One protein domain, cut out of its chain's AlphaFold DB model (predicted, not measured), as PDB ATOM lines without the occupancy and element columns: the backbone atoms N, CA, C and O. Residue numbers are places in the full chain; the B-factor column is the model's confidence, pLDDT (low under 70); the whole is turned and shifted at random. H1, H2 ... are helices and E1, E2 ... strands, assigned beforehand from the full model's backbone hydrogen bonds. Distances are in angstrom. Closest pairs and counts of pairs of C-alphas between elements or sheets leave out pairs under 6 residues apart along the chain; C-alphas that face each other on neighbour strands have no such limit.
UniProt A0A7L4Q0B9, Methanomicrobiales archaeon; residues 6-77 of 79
ATOM      1  N   ARG A   6     171.341 261.243 232.481       95.69
ATOM      2  CA  ARG A   6     172.802 261.100 232.459       95.69
ATOM      3  C   ARG A   6     173.234 259.640 232.308       95.69
ATOM      4  O   ARG A   6     174.075 259.345 231.468       95.69
ATOM      5  N   MET A   7     172.646 258.731 233.084       96.38
ATOM      6  CA  MET A   7     172.984 257.307 232.997       96.38
ATOM      7  C   MET A   7     172.568 256.699 231.652       96.38
ATOM      8  O   MET A   7     173.240 255.808 231.147       96.38
ATOM      9  N   GLN A   8     171.490 257.194 231.039       95.94
ATOM     10  CA  GLN A   8     171.086 256.767 229.696       95.94
ATOM     11  C   GLN A   8     172.108 257.197 228.630       95.94
ATOM     12  O   GLN A   8     172.437 256.408 227.748       95.94
ATOM     13  N   LEU A   9     172.684 258.400 228.742       95.94
ATOM     14  CA  LEU A   9     173.787 258.836 227.872       95.94
ATOM     15  C   LEU A   9     175.049 257.981 228.063       95.94
ATOM     16  O   LEU A   9     175.719 257.632 227.092       95.94
ATOM     17  N   GLU A  10     175.381 257.626 229.304       96.38
ATOM     18  CA  GLU A  10     176.495 256.713 229.595       96.38
ATOM     19  C   GLU A  10     176.257 255.321 228.996       96.38
ATOM     20  O   GLU A  10     177.183 254.724 228.437       96.38
ATOM     21  N   LEU A  11     175.010 254.846 229.033       95.31
ATOM     22  CA  LEU A  11     174.604 253.584 228.425       95.31
ATOM     23  C   LEU A  11     174.749 253.601 226.893       95.31
ATOM     24  O   LEU A  11     175.316 252.663 226.340       95.31
ATOM     25  N   LEU A  12     174.355 254.680 226.206       94.69
ATOM     26  CA  LEU A  12     174.586 254.821 224.756       94.69
ATOM     27  C   LEU A  12     176.071 254.740 224.395       94.69
ATOM     28  O   LEU A  12     176.455 254.075 223.432       94.69
ATOM     29  N   ARG A  13     176.929 255.390 225.191       93.88
ATOM     30  CA  ARG A  13     178.385 255.321 224.995       93.88
ATOM     31  C   ARG A  13     178.906 253.903 225.196       93.88
ATOM     32  O   ARG A  13     179.855 253.511 224.524       93.88
ATOM     33  N   LEU A  14     178.331 253.152 226.135       93.50
ATOM     34  CA  LEU A  14     178.667 251.745 226.323       93.50
ATOM     35  C   LEU A  14     178.251 250.913 225.107       93.50
ATOM     36  O   LEU A  14     179.086 250.160 224.613       93.50
ATOM     37  N   PHE A  15     177.028 251.089 224.596       92.94
ATOM     38  CA  PHE A  15     176.571 250.394 223.389       92.94
ATOM     39  C   PHE A  15     177.514 250.638 222.220       92.94
ATOM     40  O   PHE A  15     178.032 249.671 221.676       92.94
ATOM     41  N   SER A  16     177.854 251.899 221.941       90.81
ATOM     42  CA  SER A  16     178.783 252.259 220.862       90.81
ATOM     43  C   SER A  16     180.134 251.550 220.966       90.81
ATOM     44  O   SER A  16     180.631 251.023 219.971       90.81
ATOM     45  N   ARG A  17     180.710 251.450 222.172       91.69
ATOM     46  CA  ARG A  17     181.973 250.720 222.376       91.69
ATOM     47  C   ARG A  17     181.839 249.219 222.131       91.69
ATOM     48  O   ARG A  17     182.764 248.614 221.604       91.69
ATOM     49  N   VAL A  18     180.723 248.619 222.540       90.94
ATOM     50  CA  VAL A  18     180.508 247.168 222.430       90.94
ATOM     51  C   VAL A  18     180.151 246.772 220.998       90.94
ATOM     52  O   VAL A  18     180.672 245.782 220.490       90.94
ATOM     53  N   THR A  19     179.317 247.557 220.315       87.12
ATOM     54  CA  THR A  19     178.924 247.281 218.926       87.12
ATOM     55  C   THR A  19     180.046 247.555 217.931       87.12
ATOM     56  O   THR A  19     180.027 246.981 216.847       87.12
ATOM     57  N   ALA A  20     181.047 248.377 218.275       86.19
ATOM     58  CA  ALA A  20     182.185 248.675 217.398       86.19
ATOM     59  C   ALA A  20     182.979 247.425 216.967       86.19
ATOM     60  O   ALA A  20     183.603 247.434 215.910       86.19
ATOM     61  N   ALA A  21     182.940 246.343 217.752       84.81
ATOM     62  CA  ALA A  21     183.575 245.074 217.398       84.81
ATOM     63  C   ALA A  21     182.786 244.257 216.349       84.81
ATOM     64  O   ALA A  21     183.292 243.250 215.862       84.81
ATOM     65  N   GLY A  22     181.549 244.652 216.019       81.38
ATOM     66  CA  GLY A  22     180.704 244.010 215.001       81.38
ATOM     67  C   GLY A  22     180.123 242.642 215.384       81.38
ATOM     68  O   GLY A  22     179.410 242.037 214.593       81.38
ATOM     69  N   THR A  23     180.402 242.142 216.587       90.06
ATOM     70  CA  THR A  23     179.989 240.803 217.046       90.06
ATOM     71  C   THR A  23     178.751 240.811 217.940       90.06
ATOM     72  O   THR A  23     178.322 239.756 218.407       90.06
ATOM     73  N   VAL A  24     178.174 241.987 218.204       91.31
ATOM     74  CA  VAL A  24     177.077 242.168 219.161       91.31
ATOM     75  C   VAL A  24     175.969 243.019 218.551       91.31
ATOM     76  O   VAL A  24     176.228 244.087 218.002       91.31
ATOM     77  N   GLN A  25     174.727 242.565 218.730       91.50
ATOM     78  CA  GLN A  25     173.508 243.314 218.435       91.50
ATOM     79  C   GLN A  25     172.709 243.519 219.726       91.50
ATOM     80  O   GLN A  25     172.539 242.586 220.512       91.50
ATOM     81  N   PHE A  26     172.184 244.728 219.925       93.38
ATOM     82  CA  PHE A  26     171.261 245.035 221.016       93.38
ATOM     83  C   PHE A  26     169.823 245.123 220.495       93.38
ATOM     84  O   PHE A  26     169.574 245.722 219.452       93.38
ATOM     85  N   VAL A  27     168.875 244.564 221.252       95.19
ATOM     86  CA  VAL A  27     167.429 244.762 221.065       95.19
ATOM     87  C   VAL A  27     166.898 245.413 222.336       95.19
ATOM     88  O   VAL A  27     167.057 244.865 223.427       95.19
ATOM     89  N   ILE A  28     166.317 246.604 222.211       94.56
ATOM     90  CA  ILE A  28     165.952 247.452 223.351       94.56
ATOM     91  C   ILE A  28     164.486 247.859 223.212       94.56
ATOM     92  O   ILE A  28     164.108 248.484 222.227       94.56
ATOM     93  N   ALA A  29     163.673 247.552 224.221       94.88
ATOM     94  CA  ALA A  29     162.337 248.118 224.366       94.88
ATOM     95  C   ALA A  29     162.427 249.368 225.250       94.88
ATOM     96  O   ALA A  29     162.786 249.281 226.427       94.88
ATOM     97  N   THR A  30     162.162 250.545 224.686       93.81
ATOM     98  CA  THR A  30     162.258 251.806 225.426       93.81
ATOM     99  C   THR A  30     161.367 252.889 224.835       93.81
ATOM    100  O   THR A  30     161.161 252.959 223.630       93.81
ATOM    101  N   HIS A  31     160.888 253.765 225.711       92.81
ATOM    102  CA  HIS A  31     160.232 255.021 225.356       92.81
ATOM    103  C   HIS A  31     161.148 256.231 225.570       92.81
ATOM    104  O   HIS A  31     160.736 257.370 225.371       92.81
ATOM    105  N   SER A  32     162.386 256.016 226.031       94.00
ATOM    106  CA  SER A  32     163.297 257.131 226.258       94.00
ATOM    107  C   SER A  32     163.757 257.715 224.921       94.00
ATOM    108  O   SER A  32     164.435 257.006 224.173       94.00
ATOM    109  N   PRO A  33     163.509 259.011 224.650       94.19
ATOM    110  CA  PRO A  33     164.036 259.650 223.450       94.19
ATOM    111  C   PRO A  33     165.571 259.666 223.448       94.19
ATOM    112  O   PRO A  33     166.178 259.585 222.392       94.19
ATOM    113  N   ILE A  34     166.223 259.674 224.620       95.25
ATOM    114  CA  ILE A  34     167.687 259.592 224.705       95.25
ATOM    115  C   ILE A  34     168.166 258.263 224.126       95.25
ATOM    116  O   ILE A  34     169.052 258.254 223.284       95.25
ATOM    117  N   LEU A  35     167.572 257.143 224.551       95.44
ATOM    118  CA  LEU A  35     167.997 255.828 224.076       95.44
ATOM    119  C   LEU A  35     167.619 255.578 222.610       95.44
ATOM    120  O   LEU A  35     168.399 254.969 221.883       95.44
ATOM    121  N   LEU A  36     166.458 256.076 222.179       95.69
ATOM    122  CA  LEU A  36     166.012 256.004 220.784       95.69
ATOM    123  C   LEU A  36     166.907 256.812 219.831       95.69
ATOM    124  O   LEU A  36     166.953 256.497 218.649       95.69
ATOM    125  N   ALA A  37     167.649 257.803 220.331       94.62
ATOM    126  CA  ALA A  37     168.573 258.615 219.540       94.62
ATOM    127  C   ALA A  37     169.909 257.916 219.212       94.62
ATOM    128  O   ALA A  37     170.857 258.581 218.787       94.62
ATOM    129  N   TYR A  38     170.042 256.606 219.460       94.62
ATOM    130  CA  TYR A  38     171.262 255.886 219.102       94.62
ATOM    131  C   TYR A  38     171.481 255.943 217.576       94.62
ATOM    132  O   TYR A  38     170.557 255.613 216.829       94.62
ATOM    133  N   PRO A  39     172.675 256.347 217.097       89.38
ATOM    134  CA  PRO A  39     172.949 256.447 215.666       89.38
ATOM    135  C   PRO A  39     172.705 255.125 214.937       89.38
ATOM    136  O   PRO A  39     173.037 254.060 215.454       89.38
ATOM    137  N   ASP A  40     172.136 255.211 213.735       86.94
ATOM    138  CA  ASP A  40     171.875 254.073 212.844       86.94
ATOM    139  C   ASP A  40     170.961 252.978 213.432       86.94
ATOM    140  O   ASP A  40     170.867 251.875 212.887       86.94
ATOM    141  N   ALA A  41     170.261 253.257 214.539       93.75
ATOM    142  CA  ALA A  41     169.304 252.324 215.115       93.75
ATOM    143  C   ALA A  41     168.053 252.185 214.236       93.75
ATOM    144  O   ALA A  41     167.452 253.168 213.802       93.75
ATOM    145  N   GLU A  42     167.602 250.947 214.053       96.31
ATOM    146  CA  GLU A  42     166.274 250.676 213.515       96.31
ATOM    147  C   GLU A  42     165.229 250.798 214.631       96.31
ATOM    148  O   GLU A  42     165.253 250.042 215.605       96.31
ATOM    149  N   ILE A  43     164.300 251.745 214.487       97.19
ATOM    150  CA  ILE A  43     163.225 251.965 215.457       97.19
ATOM    151  C   ILE A  43     161.937 251.337 214.929       97.19
ATOM    152  O   ILE A  43     161.375 251.783 213.930       97.19
ATOM    153  N   CYS A  44     161.441 250.328 215.641       97.00
ATOM    154  CA  CYS A  44     160.147 249.697 215.390       97.00
ATOM    155  C   CYS A  44     159.107 250.233 216.383       97.00
ATOM    156  O   CYS A  44     159.224 249.998 217.586       97.00
ATOM    157  N   SER A  45     158.082 250.930 215.890       95.69
ATOM    158  CA  SER A  45     156.965 251.406 216.710       95.69
ATOM    159  C   SER A  45     155.836 250.377 216.743       95.69
ATOM    160  O   SER A  45     155.361 249.900 215.706       95.69
ATOM    161  N   PHE A  46     155.403 250.076 217.967       94.62
ATOM    162  CA  PHE A  46     154.264 249.214 218.288       94.62
ATOM    163  C   PHE A  46     152.957 250.005 218.460       94.62
ATOM    164  O   PHE A  46     151.927 249.416 218.771       94.62
ATOM    165  N   ASP A  47     152.979 251.318 218.213       91.81
ATOM    166  CA  ASP A  47     151.791 252.184 218.256       91.81
ATOM    167  C   ASP A  47     150.918 252.026 216.995       91.81
ATOM    168  O   ASP A  47     149.838 252.603 216.882       91.81
ATOM    169  N   PHE A  48     151.386 251.228 216.033       91.06
ATOM    170  CA  PHE A  48     150.725 250.939 214.768       91.06
ATOM    171  C   PHE A  48     150.470 249.440 214.638       91.06
ATOM    172  O   PHE A  48     151.257 248.611 215.098       91.06
ATOM    173  N   ILE A  49     149.376 249.099 213.958       93.19
ATOM    174  CA  ILE A  49     149.060 247.729 213.560       93.19
ATOM    175  C   ILE A  49     148.991 247.710 212.025       93.19
ATOM    176  O   ILE A  49     148.091 248.341 211.466       93.19
ATOM    177  N   PRO A  50     149.912 247.016 211.324       94.81
ATOM    178  CA  PRO A  50     151.044 246.247 211.855       94.81
ATOM    179  C   PRO A  50     152.178 247.136 212.401       94.81
ATOM    180  O   PRO A  50     152.236 248.331 212.108       94.81
ATOM    181  N   VAL A  51     153.103 246.524 213.154       97.06
ATOM    182  CA  VAL A  51     154.344 247.173 213.617       97.06
ATOM    183  C   VAL A  51     155.068 247.788 212.425       97.06
ATOM    184  O   VAL A  51     155.219 247.141 211.384       97.06
ATOM    185  N   ARG A  52     155.538 249.027 212.580       96.44
ATOM    186  CA  ARG A  52     156.207 249.763 211.502       96.44
ATOM    187  C   ARG A  52     157.538 250.346 211.945       96.44
ATOM    188  O   ARG A  52     157.708 250.718 213.104       96.44
ATOM    189  N   LYS A  53     158.454 250.483 210.990       97.31
ATOM    190  CA  LYS A  53     159.679 251.259 211.180       97.31
ATOM    191  C   LYS A  53     159.343 252.745 211.130       97.31
ATOM    192  O   LYS A  53     158.523 253.152 210.308       97.31
ATOM    193  N   VAL A  54     159.955 253.527 212.007       96.81
ATOM    194  CA  VAL A  54     159.792 254.985 212.061       96.81
ATOM    195  C   VAL A  54     161.153 255.650 212.208       96.81
ATOM    196  O   VAL A  54     162.074 255.058 212.773       96.81
ATOM    197  N   ALA A  55     161.289 256.879 211.720       96.50
ATOM    198  CA  ALA A  55     162.443 257.702 212.052       96.50
ATOM    199  C   ALA A  55     162.373 258.161 213.517       96.50
ATOM    200  O   ALA A  55     161.297 258.248 214.116       96.50
ATOM    201  N   TYR A  56     163.523 258.501 214.095       96.00
ATOM    202  CA  TYR A  56     163.609 259.013 215.464       96.00
ATOM    203  C   TYR A  56     162.715 260.247 215.667       96.00
ATOM    204  O   TYR A  56     161.950 260.323 216.634       96.00
ATOM    205  N   GLU A  57     162.726 261.161 214.697       95.56
ATOM    206  CA  GLU A  57     161.951 262.401 214.700       95.56
ATOM    207  C   GLU A  57     160.437 262.184 214.550       95.56
ATOM    208  O   GLU A  57     159.624 263.087 214.797       95.56
ATOM    209  N   GLU A  58     160.040 260.984 214.134       94.50
ATOM    210  CA  GLU A  58     158.643 260.587 214.018       94.50
ATOM    211  C   GLU A  58     158.078 259.999 215.306       94.50
ATOM    212  O   GLU A  58     156.858 259.895 215.426       94.50
ATOM    213  N   THR A  59     158.935 259.650 216.269       93.94
ATOM    214  CA  THR A  59     158.488 259.100 217.549       93.94
ATOM    215  C   THR A  59     157.744 260.154 218.369       93.94
ATOM    216  O   THR A  59     158.174 261.308 218.478       93.94
ATOM    217  N   ASP A  60     156.634 259.760 218.996       90.69
ATOM    218  CA  ASP A  60     155.829 260.673 219.815       90.69
ATOM    219  C   ASP A  60     156.630 261.227 220.999       90.69
ATOM    220  O   ASP A  60     156.564 262.420 221.296       90.69
ATOM    221  N   TYR A  61     157.470 260.394 221.619       89.81
ATOM    222  CA  TYR A  61     158.344 260.812 222.714       89.81
ATOM    223  C   TYR A  61     159.357 261.873 222.288       89.81
ATOM    224  O   TYR A  61     159.548 262.843 223.022       89.81
ATOM    225  N   PHE A  62     159.973 261.747 221.108       94.31
ATOM    226  CA  PHE A  62     160.830 262.812 220.587       94.31
ATOM    227  C   PHE A  62     160.043 264.107 220.396       94.31
ATOM    228  O   PHE A  62     160.474 265.156 220.870       94.31
ATOM    229  N   ARG A  63     158.887 264.038 219.726       93.81
ATOM    230  CA  ARG A  63     158.076 265.217 219.393       93.81
ATOM    231  C   ARG A  63     157.621 265.962 220.643       93.81
ATOM    232  O   ARG A  63     157.839 267.165 220.727       93.81
ATOM    233  N   ILE A  64     157.089 265.250 221.637       92.56
ATOM    234  CA  ILE A  64     156.651 265.836 222.912       92.56
ATOM    235  C   ILE A  64     157.819 266.526 223.622       92.56
ATOM    236  O   ILE A  64     157.701 267.686 224.018       92.56
ATOM    237  N   PHE A  65     158.961 265.844 223.768       92.81
ATOM    238  CA  PHE A  65     160.119 266.423 224.452       92.81
ATOM    239  C   PHE A  65     160.695 267.618 223.693       92.81
ATOM    240  O   PHE A  65     161.003 268.638 224.307       92.81
ATOM    241  N   ARG A  66     160.821 267.523 222.367       94.62
ATOM    242  CA  ARG A  66     161.274 268.629 221.518       94.62
ATOM    243  C   ARG A  66     160.355 269.834 221.677       94.62
ATOM    244  O   ARG A  66     160.843 270.939 221.910       94.62
ATOM    245  N   ASP A  67     159.048 269.635 221.568       93.19
ATOM    246  CA  ASP A  67     158.084 270.731 221.607       93.19
ATOM    247  C   ASP A  67     158.071 271.387 222.996       93.19
ATOM    248  O   ASP A  67     158.123 272.613 223.092       93.19
ATOM    249  N   PHE A  68     158.127 270.596 224.073       93.31
ATOM    250  CA  PHE A  68     158.247 271.118 225.437       93.31
ATOM    251  C   PHE A  68     159.546 271.911 225.651       93.31
ATOM    252  O   PHE A  68     159.525 272.999 226.222       93.31
ATOM    253  N   LEU A  69     160.690 271.398 225.189       92.81
ATOM    254  CA  LEU A  69     161.982 272.064 225.377       92.81
ATOM    255  C   LEU A  69     162.117 273.343 224.542       92.81
ATOM    256  O   LEU A  69     162.767 274.289 224.991       92.81
ATOM    257  N   THR A  70     161.511 273.378 223.353       95.19
ATOM    258  CA  THR A  70     161.580 274.523 222.429       95.19
ATOM    259  C   THR A  70     160.507 275.577 222.686       95.19
ATOM    260  O   THR A  70     160.742 276.746 222.395       95.19
ATOM    261  N   ASN A  71     159.355 275.205 223.250       91.56
ATOM    262  CA  ASN A  71     158.245 276.123 223.499       91.56
ATOM    263  C   ASN A  71     157.526 275.817 224.823       91.56
ATOM    264  O   ASN A  71     156.317 275.598 224.853       91.56
ATOM    265  N   ARG A  72     158.268 275.791 225.938       90.69
ATOM    266  CA  ARG A  72     157.717 275.422 227.257       90.69
ATOM    267  C   ARG A  72     156.542 276.298 227.696       90.69
ATOM    268  O   ARG A  72     155.625 275.798 228.332       90.69
ATOM    269  N   GLU A  73     156.561 277.581 227.342       89.69
ATOM    270  CA  GLU A  73     155.537 278.566 227.714       89.69
ATOM    271  C   GLU A  73     154.166 278.169 227.169       89.69
ATOM    272  O   GLU A  73     153.181 278.202 227.897       89.69
ATOM    273  N   ARG A  74     154.104 277.666 225.930       87.75
ATOM    274  CA  ARG A  74     152.863 277.146 225.342       87.75
ATOM    275  C   ARG A  74     152.292 275.945 226.101       87.75
ATOM    276  O   ARG A  74     151.078 275.769 226.115       87.75
ATOM    277  N   PHE A  75     153.145 275.097 226.674       85.56
ATOM    278  CA  PHE A  75     152.711 273.911 227.422       85.56
ATOM    279  C   PHE A  75     152.334 274.232 228.863       85.56
ATOM    280  O   PHE A  75     151.492 273.546 229.434       85.56
ATOM    281  N   LEU A  76     152.988 275.233 229.449       87.19
ATOM    282  CA  LEU A  76     152.794 275.603 230.843       87.19
ATOM    283  C   LEU A  76     151.738 276.691 231.032       87.19
ATOM    284  O   LEU A  76     151.227 276.749 232.136       87.19
ATOM    285  N   GLY A  77     151.423 277.475 229.987       74.94
ATOM    286  CA  GLY A  77     150.361 278.486 229.889       74.94
ATOM    287  C   GLY A  77     150.115 279.298 231.160       74.94
ATOM    288  O   GLY A  77     149.462 278.780 232.049       74.94
TER     289      GLY A  77
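What this domain is: This is residues 6 to 77 of the 79 residues of a protein of Methanomicrobiales archaeon (UniProt A0A7L4Q0B9). What shape do these atoms make? The short helix H2 sits in the middle of a loose, open arrangement, with H1 on one side of it, H3 on another and the small hairpin of E1 and E2 on a third; H4 follows H3, and residues 69 to 74 stick out. What is it made of? The printed part has 72 residues and is mostly helix, in the order H1, H2, E1, E2, H3, H4, four named helices and two named strands in one antiparallel sheet, E1 - E2. How large is it? It is loose, with a radius of gyration of the C-alphas of 14.5 A, and only just flat, spanning 49 by 33 by 15 A.

Where its parts are: Where are the first elements? H1 is residues 6 to 19, 20.3 A long from C-alpha 6 at (172.802, 261.100, 232.459); H2 is residues 33 to 36. What follows? E1 is residues 43 to 45, E2 residues 52 to 54, H3 residues 60 to 70, 15.2 A long, and H4 residues 72 to 76, ending at C-alpha 76 (152.794, 275.603, 230.843).

How they stand to each other: What meets H2? H1 touches it with residues 8 to 12 alone; the closest C-alphas, of Gln 8 and Leu 35, are 6.5 A apart. H3 only just touches it, with 3 pairs of C-alphas within 8 A, the closest those of Pro 33 and Phe 62, 5.3 A. H1 and H3 are apart. How do the strands pair? The hairpin E1 and E2 is antiparallel at 127 degrees, with N 45 and O 52 within hydrogen-bond range at 2.8 A. Where is H4? It is close to H3 but not clearly touching, the closest C-alphas being those of Phe 68 and Phe 75, 6.5 A. Are the helix backbones complete? Every O i to N i+4 pair is within hydrogen-bond range in H1, H3 and H4; H2 is too short for one.

The domain as a whole: What spans it? The C-alphas of Thr 23 and Gly 77, the two farthest apart, are 49.6 A from each other. Is anything cut, long or uncertain? The printed part has no cut, the link from H1 to H2 is long with 13 residues, and no printed residue has a pLDDT under 70.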